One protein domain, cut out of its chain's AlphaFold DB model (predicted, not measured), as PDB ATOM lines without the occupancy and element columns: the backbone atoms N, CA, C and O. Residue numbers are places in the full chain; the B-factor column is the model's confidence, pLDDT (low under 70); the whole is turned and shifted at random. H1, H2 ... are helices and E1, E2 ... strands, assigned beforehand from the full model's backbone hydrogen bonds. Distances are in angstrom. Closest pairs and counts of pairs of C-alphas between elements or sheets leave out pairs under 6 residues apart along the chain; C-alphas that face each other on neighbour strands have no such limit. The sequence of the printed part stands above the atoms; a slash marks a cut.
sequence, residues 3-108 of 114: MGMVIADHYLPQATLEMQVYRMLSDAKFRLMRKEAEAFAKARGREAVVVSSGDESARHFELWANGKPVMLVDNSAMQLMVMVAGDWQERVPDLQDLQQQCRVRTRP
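What this domain is: This is residues 3 to 108 of the 114 residues of an uncharacterized protein of Stenotrophomonas maltophilia (UniProt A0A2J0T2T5). A twisted sheet of five strands is covered on one face by two helices, H2 and H4, side by side and running along the strands, while the shorter H1 lies over the other face. H3, four residues, is at one end of the strands, between E5 and H4 in the chain. The printed part has 106 residues with four named helices and five named strands, in the order H1 E1 H2 E2 E3 E4 E5 H3 H4; the sheet's order is E1 E5 E4 E3 E2, antiparallel throughout, and the class is mixed, helices and strands. The whole is compact, with a radius of gyration of the C-alphas of 12.7 A, and spans 30 by 29 by 26 A.

How they stand to each other: E1, residues 17 to 23, and E2, residues 49 to 52, are the edge strands; E3, residues 60 to 65, E4, residues 68 to 74, and E5, residues 79 to 85, are inner strands. E2 E3 E4 E5 form a meander, each strand the antiparallel neighbour of the one before and each step a hairpin. Within hydrogen-bond range are N 50 and O 64 of E2 and E3, 2.8 A, N 63 and O 71 of E3 and E4, 2.7 A, N 72 and O 83 of E4 and E5, 2.8 A, and N 20 and O 82 of E1 and E5, 2.8 A. H2, residues 27 to 44, is on the sheet at a height of 9.3 A, over E3 and E2; its closest C-alphas to E2 are those of Ala 41 and Val 49, 4.9 A. H4, residues 95 to 106, is on the same face at a height of 9.8 A, over E5 and, only just, E4, on which 3 of its C-alphas fall. H2 and H4 only just touch, with 3 pairs of C-alphas within 8 A, made by residues 33 to 40 of H2 and 98 to 102 of H4; the closest are Met 33 and Cys 102, 7.3 A, at a shallow tilt of 14 degrees, opposite ways. H1, residues 3 to 11, is on the opposite face, over E4 at a height of 9.6 A, with the C-alphas of His 10 and Pro 69 closest, 6.5 A. H3, residues 88 to 91, only grazes the sheet. In H1, H2 and H4 every O i to N i+4 pair is within hydrogen-bond range; H3 is too short for one.

Where its parts are: H1 begins at C-alpha 3 (178.310, 315.385, 172.986), and H4 ends at C-alpha 106 (168.915, 313.254, 154.899). From first to last C-alpha H2 measures 25.9 A, E1 19.8 A, E5 19.5 A, E4 17.6 A, E3 17.1 A and H4 16.4 A.

The domain as a whole: The C-alphas farthest apart are those of Glu 47 and Pro 108, 35.3 A. The printed part has no cut and no long link. Its mean pLDDT is 76.7, with residues 3 to 15, 45 to 48, 53 to 57 and 105 to 108 under 70.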
ATOM      1  N   MET A   3     177.556 316.054 174.061       57.81
ATOM      2  CA  MET A   3     178.310 315.385 172.986       57.81
ATOM      3  C   MET A   3     179.818 315.288 173.197       57.81
ATOM      4  O   MET A   3     180.396 314.241 172.938       57.81
ATOM      5  N   GLY A   4     180.464 316.354 173.683       55.28
ATOM      6  CA  GLY A   4     181.918 316.348 173.878       55.28
ATOM      7  C   GLY A   4     182.386 315.250 174.837       55.28
ATOM      8  O   GLY A   4     183.482 314.731 174.672       55.28
ATOM      9  N   MET A   5     181.534 314.859 175.788       59.16
ATOM     10  CA  MET A   5     181.839 313.831 176.779       59.16
ATOM     11  C   MET A   5     181.624 312.420 176.215       59.16
ATOM     12  O   MET A   5     182.506 311.587 176.360       59.16
ATOM     13  N   VAL A   6     180.532 312.179 175.474       63.03
ATOM     14  CA  VAL A   6     180.281 310.900 174.769       63.03
ATOM     15  C   VAL A   6     181.385 310.602 173.753       63.03
ATOM     16  O   VAL A   6     181.896 309.483 173.675       63.03
ATOM     17  N   ILE A   7     181.782 311.620 172.984       60.69
ATOM     18  CA  ILE A   7     182.855 311.502 171.996       60.69
ATOM     19  C   ILE A   7     184.174 311.179 172.703       60.69
ATOM     20  O   ILE A   7     184.885 310.271 172.278       60.69
ATOM     21  N   ALA A   8     184.491 311.886 173.792       60.88
ATOM     22  CA  ALA A   8     185.748 311.704 174.501       60.88
ATOM     23  C   ALA A   8     185.866 310.368 175.246       60.88
ATOM     24  O   ALA A   8     186.936 309.768 175.233       60.88
ATOM     25  N   ASP A   9     184.782 309.901 175.863       63.88
ATOM     26  CA  ASP A   9     184.794 308.701 176.702       63.88
ATOM     27  C   ASP A   9     184.730 307.411 175.870       63.88
ATOM     28  O   ASP A   9     185.405 306.429 176.172       63.88
ATOM     29  N   HIS A  10     183.956 307.415 174.778       63.50
ATOM     30  CA  HIS A  10     183.611 306.176 174.078       63.50
ATOM     31  C   HIS A  10     184.150 306.082 172.640       63.50
ATOM     32  O   HIS A  10     184.403 304.975 172.152       63.50
ATOM     33  N   TYR A  11     184.368 307.214 171.962       66.62
ATOM     34  CA  TYR A  11     184.769 307.252 170.548       66.62
ATOM     35  C   TYR A  11     186.228 307.665 170.309       66.62
ATOM     36  O   TYR A  11     186.852 307.128 169.403       66.62
ATOM     37  N   LEU A  12     186.816 308.551 171.119       63.19
ATOM     38  CA  LEU A  12     188.240 308.907 171.017       63.19
ATOM     39  C   LEU A  12     189.233 307.741 171.189       63.19
ATOM     40  O   LEU A  12     190.281 307.802 170.546       63.19
ATOM     41  N   PRO A  13     188.978 306.675 171.982       63.62
ATOM     42  CA  PRO A  13     189.874 305.516 171.971       63.62
ATOM     43  C   PRO A  13     189.819 304.712 170.657       63.62
ATOM     44  O   PRO A  13     190.590 303.768 170.492       63.62
ATOM     45  N   GLN A  14     188.927 305.049 169.716       61.81
ATOM     46  CA  GLN A  14     188.852 304.423 168.397       61.81
ATOM     47  C   GLN A  14     189.774 305.175 167.425       61.81
ATOM     48  O   GLN A  14     189.645 306.380 167.232       61.81
ATOM     49  N   ALA A  15     190.721 304.456 166.815       57.91
ATOM     50  CA  ALA A  15     191.800 305.038 166.004       57.91
ATOM     51  C   ALA A  15     191.321 305.779 164.737       57.91
ATOM     52  O   ALA A  15     192.070 306.558 164.151       57.91
ATOM     53  N   THR A  16     190.074 305.556 164.326       71.62
ATOM     54  CA  THR A  16     189.438 306.194 163.176       71.62
ATOM     55  C   THR A  16     187.973 306.454 163.496       71.62
ATOM     56  O   THR A  16     187.282 305.579 164.013       71.62
ATOM     57  N   LEU A  17     187.492 307.657 163.186       78.50
ATOM     58  CA  LEU A  17     186.092 308.050 163.318       78.50
ATOM     59  C   LEU A  17     185.636 308.663 161.999       78.50
ATOM     60  O   LEU A  17     186.257 309.605 161.505       78.50
ATOM     61  N   GLU A  18     184.536 308.167 161.449       82.56
ATOM     62  CA  GLU A  18     183.903 308.774 160.285       82.56
ATOM     63  C   GLU A  18     182.773 309.688 160.747       82.56
ATOM     64  O   GLU A  18     181.810 309.243 161.371       82.56
ATOM     65  N   MET A  19     182.886 310.981 160.441       82.12
ATOM     66  CA  MET A  19     181.858 311.973 160.747       82.12
ATOM     67  C   MET A  19     181.159 312.420 159.466       82.12
ATOM     68  O   MET A  19     181.791 312.886 158.521       82.12
ATOM     69  N   GLN A  20     179.835 312.322 159.465       84.19
ATOM     70  CA  GLN A  20     178.971 312.788 158.392       84.19
ATOM     71  C   GLN A  20     178.022 313.844 158.951       84.19
ATOM     72  O   GLN A  20     177.350 313.628 159.961       84.19
ATOM     73  N   VAL A  21     177.966 314.999 158.293       81.50
ATOM     74  CA  VAL A  21     177.131 316.123 158.719       81.50
ATOM     75  C   VAL A  21     176.035 316.353 157.688       81.50
ATOM     76  O   VAL A  21     176.283 316.460 156.488       81.50
ATOM     77  N   TYR A  22     174.807 316.432 158.177       83.12
ATOM     78  CA  TYR A  22     173.581 316.532 157.409       83.12
ATOM     79  C   TYR A  22     172.737 317.713 157.885       83.12
ATOM     80  O   TYR A  22     172.950 318.292 158.953       83.12
ATOM     81  N   ARG A  23     171.714 318.067 157.103       82.38
ATOM     82  CA  ARG A  23     170.713 319.033 157.560       82.38
ATOM     83  C   ARG A  23     169.963 318.464 158.766       82.38
ATOM     84  O   ARG A  23     169.601 317.290 158.766       82.38
ATOM     85  N   MET A  24     169.701 319.320 159.752       83.38
ATOM     86  CA  MET A  24     168.889 318.975 160.916       83.38
ATOM     87  C   MET A  24     167.553 318.357 160.489       83.38
ATOM     88  O   MET A  24     166.871 318.854 159.584       83.38
ATOM     89  N   LEU A  25     167.182 317.265 161.147       83.88
ATOM     90  CA  LEU A  25     165.895 316.612 160.963       83.88
ATOM     91  C   LEU A  25     164.845 317.247 161.872       83.88
ATOM     92  O   LEU A  25     165.139 317.692 162.979       83.88
ATOM     93  N   SER A  26     163.588 317.238 161.426       85.69
ATOM     94  CA  SER A  26     162.471 317.539 162.322       85.69
ATOM     95  C   SER A  26     162.339 316.456 163.395       85.69
ATOM     96  O   SER A  26     162.683 315.297 163.154       85.69
ATOM     97  N   ASP A  27     161.754 316.798 164.545       84.06
ATOM     98  CA  ASP A  27     161.574 315.858 165.662       84.06
ATOM     99  C   ASP A  27     160.800 314.587 165.252       84.06
ATOM    100  O   ASP A  27     161.038 313.498 165.769       84.06
ATOM    101  N   ALA A  28     159.883 314.687 164.283       84.94
ATOM    102  CA  ALA A  28     159.178 313.528 163.731       84.94
ATOM    103  C   ALA A  28     160.104 312.597 162.926       84.94
ATOM    104  O   ALA A  28     160.082 311.384 163.125       84.94
ATOM    105  N   LYS A  29     160.945 313.158 162.044       85.25
ATOM    106  CA  LYS A  29     161.903 312.383 161.236       85.25
ATOM    107  C   LYS A  29     163.009 311.784 162.099       85.25
ATOM    108  O   LYS A  29     163.423 310.657 161.849       85.25
ATOM    109  N   PHE A  30     163.450 312.518 163.118       85.38
ATOM    110  CA  PHE A  30     164.444 312.044 164.070       85.38
ATOM    111  C   PHE A  30     163.913 310.876 164.912       85.38
ATOM    112  O   PHE A  30     164.557 309.833 164.988       85.38
ATOM    113  N   ARG A  31     162.687 310.981 165.448       85.12
ATOM    114  CA  ARG A  31     162.034 309.861 166.150       85.12
ATOM    115  C   ARG A  31     161.848 308.635 165.262       85.12
ATOM    116  O   ARG A  31     161.995 307.517 165.743       85.12
ATOM    117  N   LEU A  32     161.540 308.824 163.979       85.38
ATOM    118  CA  LEU A  32     161.441 307.710 163.035       85.38
ATOM    119  C   LEU A  32     162.800 307.028 162.810       85.38
ATOM    120  O   LEU A  32     162.877 305.809 162.876       85.38
ATOM    121  N   MET A  33     163.868 307.808 162.616       86.12
ATOM    122  CA  MET A  33     165.236 307.290 162.491       86.12
ATOM    123  C   MET A  33     165.668 306.506 163.739       86.12
ATOM    124  O   MET A  33     166.228 305.421 163.623       86.12
ATOM    125  N   ARG A  34     165.340 307.012 164.934       85.62
ATOM    126  CA  ARG A  34     165.587 306.300 166.193       85.62
ATOM    127  C   ARG A  34     164.827 304.970 166.257       85.62
ATOM    128  O   ARG A  34     165.426 303.951 166.576       85.62
ATOM    129  N   LYS A  35     163.540 304.948 165.893       86.38
ATOM    130  CA  LYS A  35     162.740 303.708 165.856       86.38
ATOM    131  C   LYS A  35     163.295 302.670 164.881       86.38
ATOM    132  O   LYS A  35     163.221 301.478 165.155       86.38
ATOM    133  N   GLU A  36     163.842 303.104 163.751       86.06
ATOM    134  CA  GLU A  36     164.498 302.211 162.790       86.06
ATOM    135  C   GLU A  36     165.799 301.636 163.350       86.06
ATOM    136  O   GLU A  36     166.022 300.433 163.238       86.06
ATOM    137  N   ALA A  37     166.607 302.453 164.029       85.00
ATOM    138  CA  ALA A  37     167.784 301.977 164.749       85.00
ATOM    139  C   ALA A  37     167.418 300.983 165.868       85.00
ATOM    140  O   ALA A  37     168.082 299.963 166.036       85.00
ATOM    141  N   GLU A  38     166.330 301.230 166.601       85.62
ATOM    142  CA  GLU A  38     165.809 300.313 167.623       85.62
ATOM    143  C   GLU A  38     165.293 299.004 167.008       85.62
ATOM    144  O   GLU A  38     165.546 297.925 167.545       85.62
ATOM    145  N   ALA A  39     164.608 299.070 165.864       85.75
ATOM    146  CA  ALA A  39     164.170 297.890 165.124       85.75
ATOM    147  C   ALA A  39     165.362 297.075 164.600       85.75
ATOM    148  O   ALA A  39     165.360 295.848 164.713       85.75
ATOM    149  N   PHE A  40     166.397 297.751 164.098       84.56
ATOM    150  CA  PHE A  40     167.657 297.138 163.682       84.56
ATOM    151  C   PHE A  40     168.348 296.426 164.853       84.56
ATOM    152  O   PHE A  40     168.699 295.250 164.745       84.56
ATOM    153  N   ALA A  41     168.469 297.095 166.002       83.00
ATOM    154  CA  ALA A  41     169.014 296.504 167.221       83.00
ATOM    155  C   ALA A  41     168.199 295.280 167.675       83.00
ATOM    156  O   ALA A  41     168.752 294.224 167.980       83.00
ATOM    157  N   LYS A  42     166.865 295.381 167.645       82.12
ATOM    158  CA  LYS A  42     165.964 294.281 168.009       82.12
ATOM    159  C   LYS A  42     166.122 293.070 167.088       82.12
ATOM    160  O   LYS A  42     166.067 291.946 167.580       82.12
ATOM    161  N   ALA A  43     166.335 293.283 165.790       83.31
ATOM    162  CA  ALA A  43     166.537 292.206 164.820       83.31
ATOM    163  C   ALA A  43     167.832 291.411 165.068       83.31
ATOM    164  O   ALA A  43     167.863 290.212 164.809       83.31
ATOM    165  N   ARG A  44     168.878 292.052 165.609       74.88
ATOM    166  CA  ARG A  44     170.162 291.408 165.948       74.88
ATOM    167  C   ARG A  44     170.222 290.818 167.360       74.88
ATOM    168  O   ARG A  44     171.181 290.126 167.687       74.88
ATOM    169  N   GLY A  45     169.195 291.049 168.178       67.38
ATOM    170  CA  GLY A  45     169.152 290.615 169.571       67.38
ATOM    171  C   GLY A  45     169.873 291.584 170.515       67.38
ATOM    172  O   GLY A  45     170.881 292.198 170.172       67.38
ATOM    173  N   ARG A  46     169.340 291.705 171.739       59.94
ATOM    174  CA  ARG A  46     169.782 292.666 172.771       59.94
ATOM    175  C   ARG A  46     171.251 292.543 173.184       59.94
ATOM    176  O   ARG A  46     171.775 293.487 173.754       59.94
ATOM    177  N   GLU A  47     171.892 291.405 172.946       61.09
ATOM    178  CA  GLU A  47     173.296 291.189 173.321       61.09
ATOM    179  C   GLU A  47     174.268 291.693 172.249       61.09
ATOM    180  O   GLU A  47     175.376 292.115 172.574       61.09
ATOM    181  N   ALA A  48     173.842 291.710 170.982       67.19
ATOM    182  CA  ALA A  48     174.706 292.060 169.863       67.19
ATOM    183  C   ALA A  48     174.660 293.550 169.532       67.19
ATOM    184  O   ALA A  48     175.704 294.121 169.226       67.19
ATOM    185  N   VAL A  49     173.475 294.179 169.573       76.31
ATOM    186  CA  VAL A  49     173.312 295.613 169.290       76.31
ATOM    187  C   VAL A  49     172.266 296.235 170.219       76.31
ATOM    188  O   VAL A  49     171.147 295.737 170.332       76.31
ATOM    189  N   VAL A  50     172.609 297.353 170.859       78.94
ATOM    190  CA  VAL A  50     171.731 298.107 171.766       78.94
ATOM    191  C   VAL A  50     171.697 299.569 171.350       78.94
ATOM    192  O   VAL A  50     172.728 300.148 171.020       78.94
ATOM    193  N   VAL A  51     170.513 300.180 171.395       79.94
ATOM    194  CA  VAL A  51     170.386 301.636 171.291       79.94
ATOM    195  C   VAL A  51     170.467 302.215 172.698       79.94
ATOM    196  O   VAL A  51     169.560 301.993 173.503       79.94
ATOM    197  N   SER A  52     171.550 302.928 173.011       71.81
ATOM    198  CA  SER A  52     171.637 303.684 174.258       71.81
ATOM    199  C   SER A  52     170.691 304.871 174.150       71.81
ATOM    200  O   SER A  52     170.892 305.831 173.399       71.81
ATOM    201  N   SER A  53     169.586 304.718 174.860       58.62
ATOM    202  CA  SER A  53     168.547 305.705 175.033       58.62
ATOM    203  C   SER A  53     168.938 306.582 176.218       58.62
ATOM    204  O   SER A  53     168.568 306.288 177.354       58.62
ATOM    205  N   GLY A  54     169.584 307.718 175.958       62.28
ATOM    206  CA  GLY A  54     169.225 308.896 176.751       62.28
ATOM    207  C   GLY A  54     167.708 309.127 176.652       62.28
ATOM    208  O   GLY A  54     167.073 308.580 175.745       62.28
ATOM    209  N   ASP A  55     167.143 309.887 177.597       63.06
ATOM    210  CA  ASP A  55     165.741 310.354 177.642       63.06
ATOM    211  C   ASP A  55     165.033 310.310 176.263       63.06
ATOM    212  O   ASP A  55     165.599 310.727 175.257       63.06
ATOM    213  N   GLU A  56     163.796 309.814 176.164       61.50
ATOM    214  CA  GLU A  56     163.047 309.799 174.891       61.50
ATOM    215  C   GLU A  56     162.930 311.189 174.238       61.50
ATOM    216  O   GLU A  56     162.761 311.294 173.019       61.50
ATOM    217  N   SER A  57     163.069 312.256 175.034       63.66
ATOM    218  CA  SER A  57     163.143 313.644 174.570       63.66
ATOM    219  C   SER A  57     164.503 314.036 173.960       63.66
ATOM    220  O   SER A  57     164.614 315.060 173.276       63.66
ATOM    221  N   ALA A  58     165.542 313.227 174.176       73.00
ATOM    222  CA  ALA A  58     166.891 313.478 173.711       73.00
ATOM    223  C   ALA A  58     166.932 313.511 172.184       73.00
ATOM    224  O   ALA A  58     166.526 312.584 171.481       73.00
ATOM    225  N   ARG A  59     167.512 314.591 171.660       81.94
ATOM    226  CA  ARG A  59     167.806 314.747 170.233       81.94
ATOM    227  C   ARG A  59     169.078 314.013 169.813       81.94
ATOM    228  O   ARG A  59     169.691 314.398 168.832       81.94
ATOM    229  N   HIS A  60     169.486 312.981 170.542       84.50
ATOM    230  CA  HIS A  60     170.597 312.119 170.172       84.50
ATOM    231  C   HIS A  60     170.331 310.682 170.613       84.50
ATOM    232  O   HIS A  60     169.544 310.448 171.529       84.50
ATOM    233  N   PHE A  61     170.975 309.730 169.951       85.19
ATOM    234  CA  PHE A  61     170.995 308.329 170.358       85.19
ATOM    235  C   PHE A  61     172.290 307.674 169.885       85.19
ATOM    236  O   PHE A  61     172.927 308.133 168.933       85.19
ATOM    237  N   GLU A  62     172.657 306.571 170.525       86.06
ATOM    238  CA  GLU A  62     173.856 305.810 170.186       86.06
ATOM    239  C   GLU A  62     173.496 304.359 169.901       86.06
ATOM    240  O   GLU A  62     172.678 303.778 170.609       86.06
ATOM    241  N   LEU A  63     174.134 303.752 168.907       85.62
ATOM    242  CA  LEU A  63     174.176 302.308 168.748       85.62
ATOM    243  C   LEU A  63     175.473 301.773 169.334       85.62
ATOM    244  O   LEU A  63     176.568 302.256 169.041       85.62
ATOM    245  N   TRP A  64     175.316 300.715 170.105       84.06
ATOM    246  CA  TRP A  64     176.370 299.968 170.755       84.06
ATOM    247  C   TRP A  64     176.337 298.548 170.228       84.06
ATOM    248  O   TRP A  64     175.259 297.975 170.130       84.06
ATOM    249  N   ALA A  65     177.490 297.975 169.915       84.38
ATOM    250  CA  ALA A  65     177.625 296.573 169.571       84.38
ATOM    251  C   ALA A  65     178.647 295.907 170.487       84.38
ATOM    252  O   ALA A  65     179.763 296.407 170.631       84.38
ATOM    253  N   ASN A  66     178.265 294.797 171.125       81.25
ATOM    254  CA  ASN A  66     179.112 294.066 172.077       81.25
ATOM    255  C   ASN A  66     179.770 294.980 173.137       81.25
ATOM    256  O   ASN A  66     180.968 294.891 173.401       81.25
ATOM    257  N   GLY A  67     178.999 295.921 173.696       78.25
ATOM    258  CA  GLY A  67     179.481 296.860 174.718       78.25
ATOM    259  C   GLY A  67     180.416 297.965 174.211       78.25
ATOM    260  O   GLY A  67     180.973 298.695 175.025       78.25
ATOM    261  N   LYS A  68     180.582 298.125 172.892       80.81
ATOM    262  CA  LYS A  68     181.348 299.222 172.283       80.81
ATOM    263  C   LYS A  68     180.440 300.100 171.426       80.81
ATOM    264  O   LYS A  68     179.627 299.555 170.678       80.81
ATOM    265  N   PRO A  69     180.579 301.431 171.446       81.31
ATOM    266  CA  PRO A  69     179.789 302.278 170.567       81.31
ATOM    267  C   PRO A  69     180.225 302.078 169.104       81.31
ATOM    268  O   PRO A  69     181.417 301.942 168.799       81.31
ATOM    269  N   VAL A  70     179.256 302.034 168.198       85.31
ATOM    270  CA  VAL A  70     179.495 301.889 166.753       85.31
ATOM    271  C   VAL A  70     178.945 303.055 165.949       85.31
ATOM    272  O   VAL A  70     179.516 303.376 164.913       85.31
ATOM    273  N   MET A  71     177.877 303.706 166.412       86.19
ATOM    274  CA  MET A  71     177.275 304.848 165.728       86.19
ATOM    275  C   MET A  71     176.640 305.813 166.726       86.19
ATOM    276  O   MET A  71     175.920 305.393 167.624       86.19
ATOM    277  N   LEU A  72     176.885 307.106 166.565       86.19
ATOM    278  CA  LEU A  72     176.271 308.178 167.338       86.19
ATOM    279  C   LEU A  72     175.529 309.077 166.363       86.19
ATOM    280  O   LEU A  72     176.082 309.507 165.352       86.19
ATOM    281  N   VAL A  73     174.276 309.371 166.677       86.50
ATOM    282  CA  VAL A  73     173.460 310.298 165.905       86.50
ATOM    283  C   VAL A  73     173.038 311.433 166.817       86.50
ATOM    284  O   VAL A  73     172.377 311.203 167.824       86.50
ATOM    285  N   ASP A  74     173.387 312.658 166.442       85.69
ATOM    286  CA  ASP A  74     173.042 313.876 167.166       85.69
ATOM    287  C   ASP A  74     172.302 314.858 166.257       85.69
ATOM    288  O   ASP A  74     172.799 315.285 165.223       85.69
ATOM    289  N   ASN A  75     171.100 315.231 166.666       85.75
ATOM    290  CA  ASN A  75     170.220 316.208 166.036       85.75
ATOM    291  C   ASN A  75     169.934 317.398 166.973       85.75
ATOM    292  O   ASN A  75     168.947 318.109 166.788       85.75
ATOM    293  N   SER A  76     170.721 317.576 168.038       76.50
ATOM    294  CA  SER A  76     170.561 318.667 169.007       76.50
ATOM    295  C   SER A  76     171.153 319.995 168.523       76.50
ATOM    296  O   SER A  76     170.690 321.057 168.942       76.50
ATOM    297  N   ALA A  77     172.139 319.942 167.625       72.12
ATOM    298  CA  ALA A  77     172.770 321.105 167.012       72.12
ATOM    299  C   ALA A  77     171.980 321.627 165.792       72.12
ATOM    300  O   ALA A  77     170.951 321.079 165.399       72.12
ATOM    301  N   MET A  78     172.485 322.683 165.142       78.12
ATOM    302  CA  MET A  78     171.904 323.223 163.895       78.12
ATOM    303  C   MET A  78     171.962 322.235 162.711       78.12
ATOM    304  O   MET A  78     171.395 322.497 161.649       78.12
ATOM    305  N   GLN A  79     172.668 321.117 162.873       83.50
ATOM    306  CA  GLN A  79     172.894 320.081 161.876       83.50
ATOM    307  C   GLN A  79     172.735 318.705 162.522       83.50
ATOM    308  O   GLN A  79     173.000 318.540 163.712       83.50
ATOM    309  N   LEU A  80     172.310 317.729 161.721       84.62
ATOM    310  CA  LEU A  80     172.322 316.329 162.120       84.62
ATOM    311  C   LEU A  80     173.743 315.800 161.912       84.62
ATOM    312  O   LEU A  80     174.228 315.768 160.784       84.62
ATOM    313  N   MET A  81     174.395 315.367 162.976       85.56
ATOM    314  CA  MET A  81     175.694 314.712 162.927       85.56
ATOM    315  C   MET A  81     175.502 313.210 163.088       85.56
ATOM    316  O   MET A  81     174.804 312.755 163.989       85.56
ATOM    317  N   VAL A  82     176.128 312.445 162.206       86.56
ATOM    318  CA  VAL A  82     176.214 310.989 162.279       86.56
ATOM    319  C   VAL A  82     177.690 310.642 162.370       86.56
ATOM    320  O   VAL A  82     178.449 310.914 161.443       86.56
ATOM    321  N   MET A  83     178.102 310.078 163.493       84.88
ATOM    322  CA  MET A  83     179.467 309.631 163.739       84.88
ATOM    323  C   MET A  83     179.492 308.114 163.799       84.88
ATOM    324  O   MET A  83     178.571 307.506 164.341       84.88
ATOM    325  N   VAL A  84     180.532 307.507 163.244       85.44
ATOM    326  CA  VAL A  84     180.650 306.055 163.156       85.44
ATOM    327  C   VAL A  84     182.077 305.632 163.488       85.44
ATOM    328  O   VAL A  84     183.039 306.254 163.035       85.44
ATOM    329  N   ALA A  85     182.203 304.580 164.292       82.69
ATOM    330  CA  ALA A  85     183.474 303.966 164.667       82.69
ATOM    331  C   ALA A  85     184.199 303.417 163.436       82.69
ATOM    332  O   ALA A  85     183.606 302.624 162.736       82.69
ATOM    333  N   GLY A  86     185.457 303.740 163.157       79.19
ATOM    334  CA  GLY A  86     186.140 303.326 161.918       79.19
ATOM    335  C   GLY A  86     186.226 301.810 161.677       79.19
ATOM    336  O   GLY A  86     186.372 301.379 160.540       79.19
ATOM    337  N   ASP A  87     186.076 300.998 162.722       78.44
ATOM    338  CA  ASP A  87     185.995 299.534 162.658       78.44
ATOM    339  C   ASP A  87     184.549 299.001 162.709       78.44
ATOM    340  O   ASP A  87     184.298 297.824 162.981       78.44
ATOM    341  N   TRP A  88     183.562 299.859 162.431       77.00
ATOM    342  CA  TRP A  88     182.144 299.512 162.465       77.00
ATOM    343  C   TRP A  88     181.796 298.363 161.521       77.00
ATOM    344  O   TRP A  88     180.917 297.572 161.852       77.00
ATOM    345  N   GLN A  89     182.483 298.241 160.381       77.50
ATOM    346  CA  GLN A  89     182.243 297.181 159.394       77.50
ATOM    347  C   GLN A  89     182.569 295.792 159.944       77.50
ATOM    348  O   GLN A  89     181.860 294.833 159.650       77.50
ATOM    349  N   GLU A  90     183.613 295.690 160.765       78.06
ATOM    350  CA  GLU A  90     184.025 294.432 161.388       78.06
ATOM    351  C   GLU A  90     183.068 294.040 162.522       78.06
ATOM    352  O   GLU A  90     182.765 292.866 162.724       78.06
ATOM    353  N   ARG A  91     182.535 295.037 163.240       76.12
ATOM    354  CA  ARG A  91     181.626 294.825 164.375       76.12
ATOM    355  C   ARG A  91     180.178 294.582 163.939       76.12
ATOM    356  O   ARG A  91     179.484 293.747 164.518       76.12
ATOM    357  N   VAL A  92     179.696 295.347 162.960       80.69
ATOM    358  CA  VAL A  92     178.299 295.388 162.506       80.69
ATOM    359  C   VAL A  92     178.263 295.639 160.987       80.69
ATOM    360  O   VAL A  92     178.006 296.763 160.556       80.69
ATOM    361  N   PRO A  93     178.482 294.614 160.146       78.56
ATOM    362  CA  PRO A  93     178.519 294.783 158.688       78.56
ATOM    363  C   PRO A  93     177.214 295.365 158.114       78.56
ATOM    364  O   PRO A  93     177.251 296.299 157.315       78.56
ATOM    365  N   ASP A  94     176.049 294.929 158.611       81.06
ATOM    366  CA  ASP A  94     174.741 295.443 158.150       81.06
ATOM    367  C   ASP A  94     174.449 296.884 158.626       81.06
ATOM    368  O   ASP A  94     173.413 297.454 158.288       81.06
ATOM    369  N   LEU A  95     175.339 297.508 159.412       79.94
ATOM    370  CA  LEU A  95     175.217 298.930 159.757       79.94
ATOM    371  C   LEU A  95     175.302 299.810 158.501       79.94
ATOM    372  O   LEU A  95     174.765 300.919 158.491       79.94
ATOM    373  N   GLN A  96     175.921 299.304 157.428       79.31
ATOM    374  CA  GLN A  96     175.973 299.983 156.139       79.31
ATOM    375  C   GLN A  96     174.570 300.300 155.608       79.31
ATOM    376  O   GLN A  96     174.337 301.404 155.117       79.31
ATOM    377  N   ASP A  97     173.620 299.376 155.759       79.56
ATOM    378  CA  ASP A  97     172.245 299.572 155.300       79.56
ATOM    379  C   ASP A  97     171.546 300.670 156.102       79.56
ATOM    380  O   ASP A  97     170.878 301.535 155.529       79.56
ATOM    381  N   LEU A  98     171.761 300.699 157.421       79.12
ATOM    382  CA  LEU A  98     171.224 301.744 158.292       79.12
ATOM    383  C   LEU A  98     171.824 303.116 157.950       79.12
ATOM    384  O   LEU A  98     171.097 304.110 157.873       79.12
ATOM    385  N   GLN A  99     173.129 303.187 157.672       77.94
ATOM    386  CA  GLN A  99     173.772 304.420 157.216       77.94
ATOM    387  C   GLN A  99     173.230 304.893 155.870       77.94
ATOM    388  O   GLN A  99     172.967 306.082 155.698       77.94
ATOM    389  N   GLN A 100     173.039 303.984 154.915       78.75
ATOM    390  CA  GLN A 100     172.500 304.331 153.603       78.75
ATOM    391  C   GLN A 100     171.051 304.808 153.709       78.75
ATOM    392  O   GLN A 100     170.687 305.791 153.065       78.75
ATOM    393  N   GLN A 101     170.239 304.199 154.576       76.44
ATOM    394  CA  GLN A 101     168.893 304.692 154.887       76.44
ATOM    395  C   GLN A 101     168.930 306.095 155.499       76.44
ATOM    396  O   GLN A 101     168.178 306.975 155.066       76.44
ATOM    397  N   CYS A 102     169.843 306.335 156.448       71.69
ATOM    398  CA  CYS A 102     170.057 307.663 157.019       71.69
ATOM    399  C   CYS A 102     170.413 308.667 155.920       71.69
ATOM    400  O   CYS A 102     169.747 309.694 155.804       71.69
ATOM    401  N   ARG A 103     171.378 308.324 155.062       72.88
ATOM    402  CA  ARG A 103     171.861 309.153 153.953       72.88
ATOM    403  C   ARG A 103     170.767 309.475 152.941       72.88
ATOM    404  O   ARG A 103     170.606 310.627 152.558       72.88
ATOM    405  N   VAL A 104     169.977 308.491 152.511       74.38
ATOM    406  CA  VAL A 104     168.856 308.702 151.574       74.38
ATOM    407  C   VAL A 104     167.791 309.615 152.182       74.38
ATOM    408  O   VAL A 104     167.198 310.433 151.478       74.38
ATOM    409  N   ARG A 105     167.547 309.513 153.491       69.69
ATOM    410  CA  ARG A 105     166.536 310.318 154.185       69.69
ATOM    411  C   ARG A 105     166.997 311.748 154.469       69.69
ATOM    412  O   ARG A 105     166.164 312.656 154.512       69.69
ATOM    413  N   THR A 106     168.294 311.944 154.675       66.38
ATOM    414  CA  THR A 106     168.915 313.254 154.899       66.38
ATOM    415  C   THR A 106     169.322 313.946 153.602       66.38
ATOM    416  O   THR A 106     169.609 315.148 153.630       66.38
ATOM    417  N   ARG A 107     169.293 313.237 152.461       60.53
ATOM    418  CA  ARG A 107     169.479 313.830 151.135       60.53
ATOM    419  C   ARG A 107     168.468 314.952 150.896       60.53
ATOM    420  O   ARG A 107     167.265 314.778 151.133       60.53
ATOM    421  N   PRO A 108     168.930 316.111 150.414       49.53
ATOM    422  CA  PRO A 108     168.039 317.210 150.121       49.53
ATOM    423  C   PRO A 108     167.147 316.873 148.916       49.53
ATOM    424  O   PRO A 108     167.541 316.167 147.990       49.53
TER     425      PRO A 108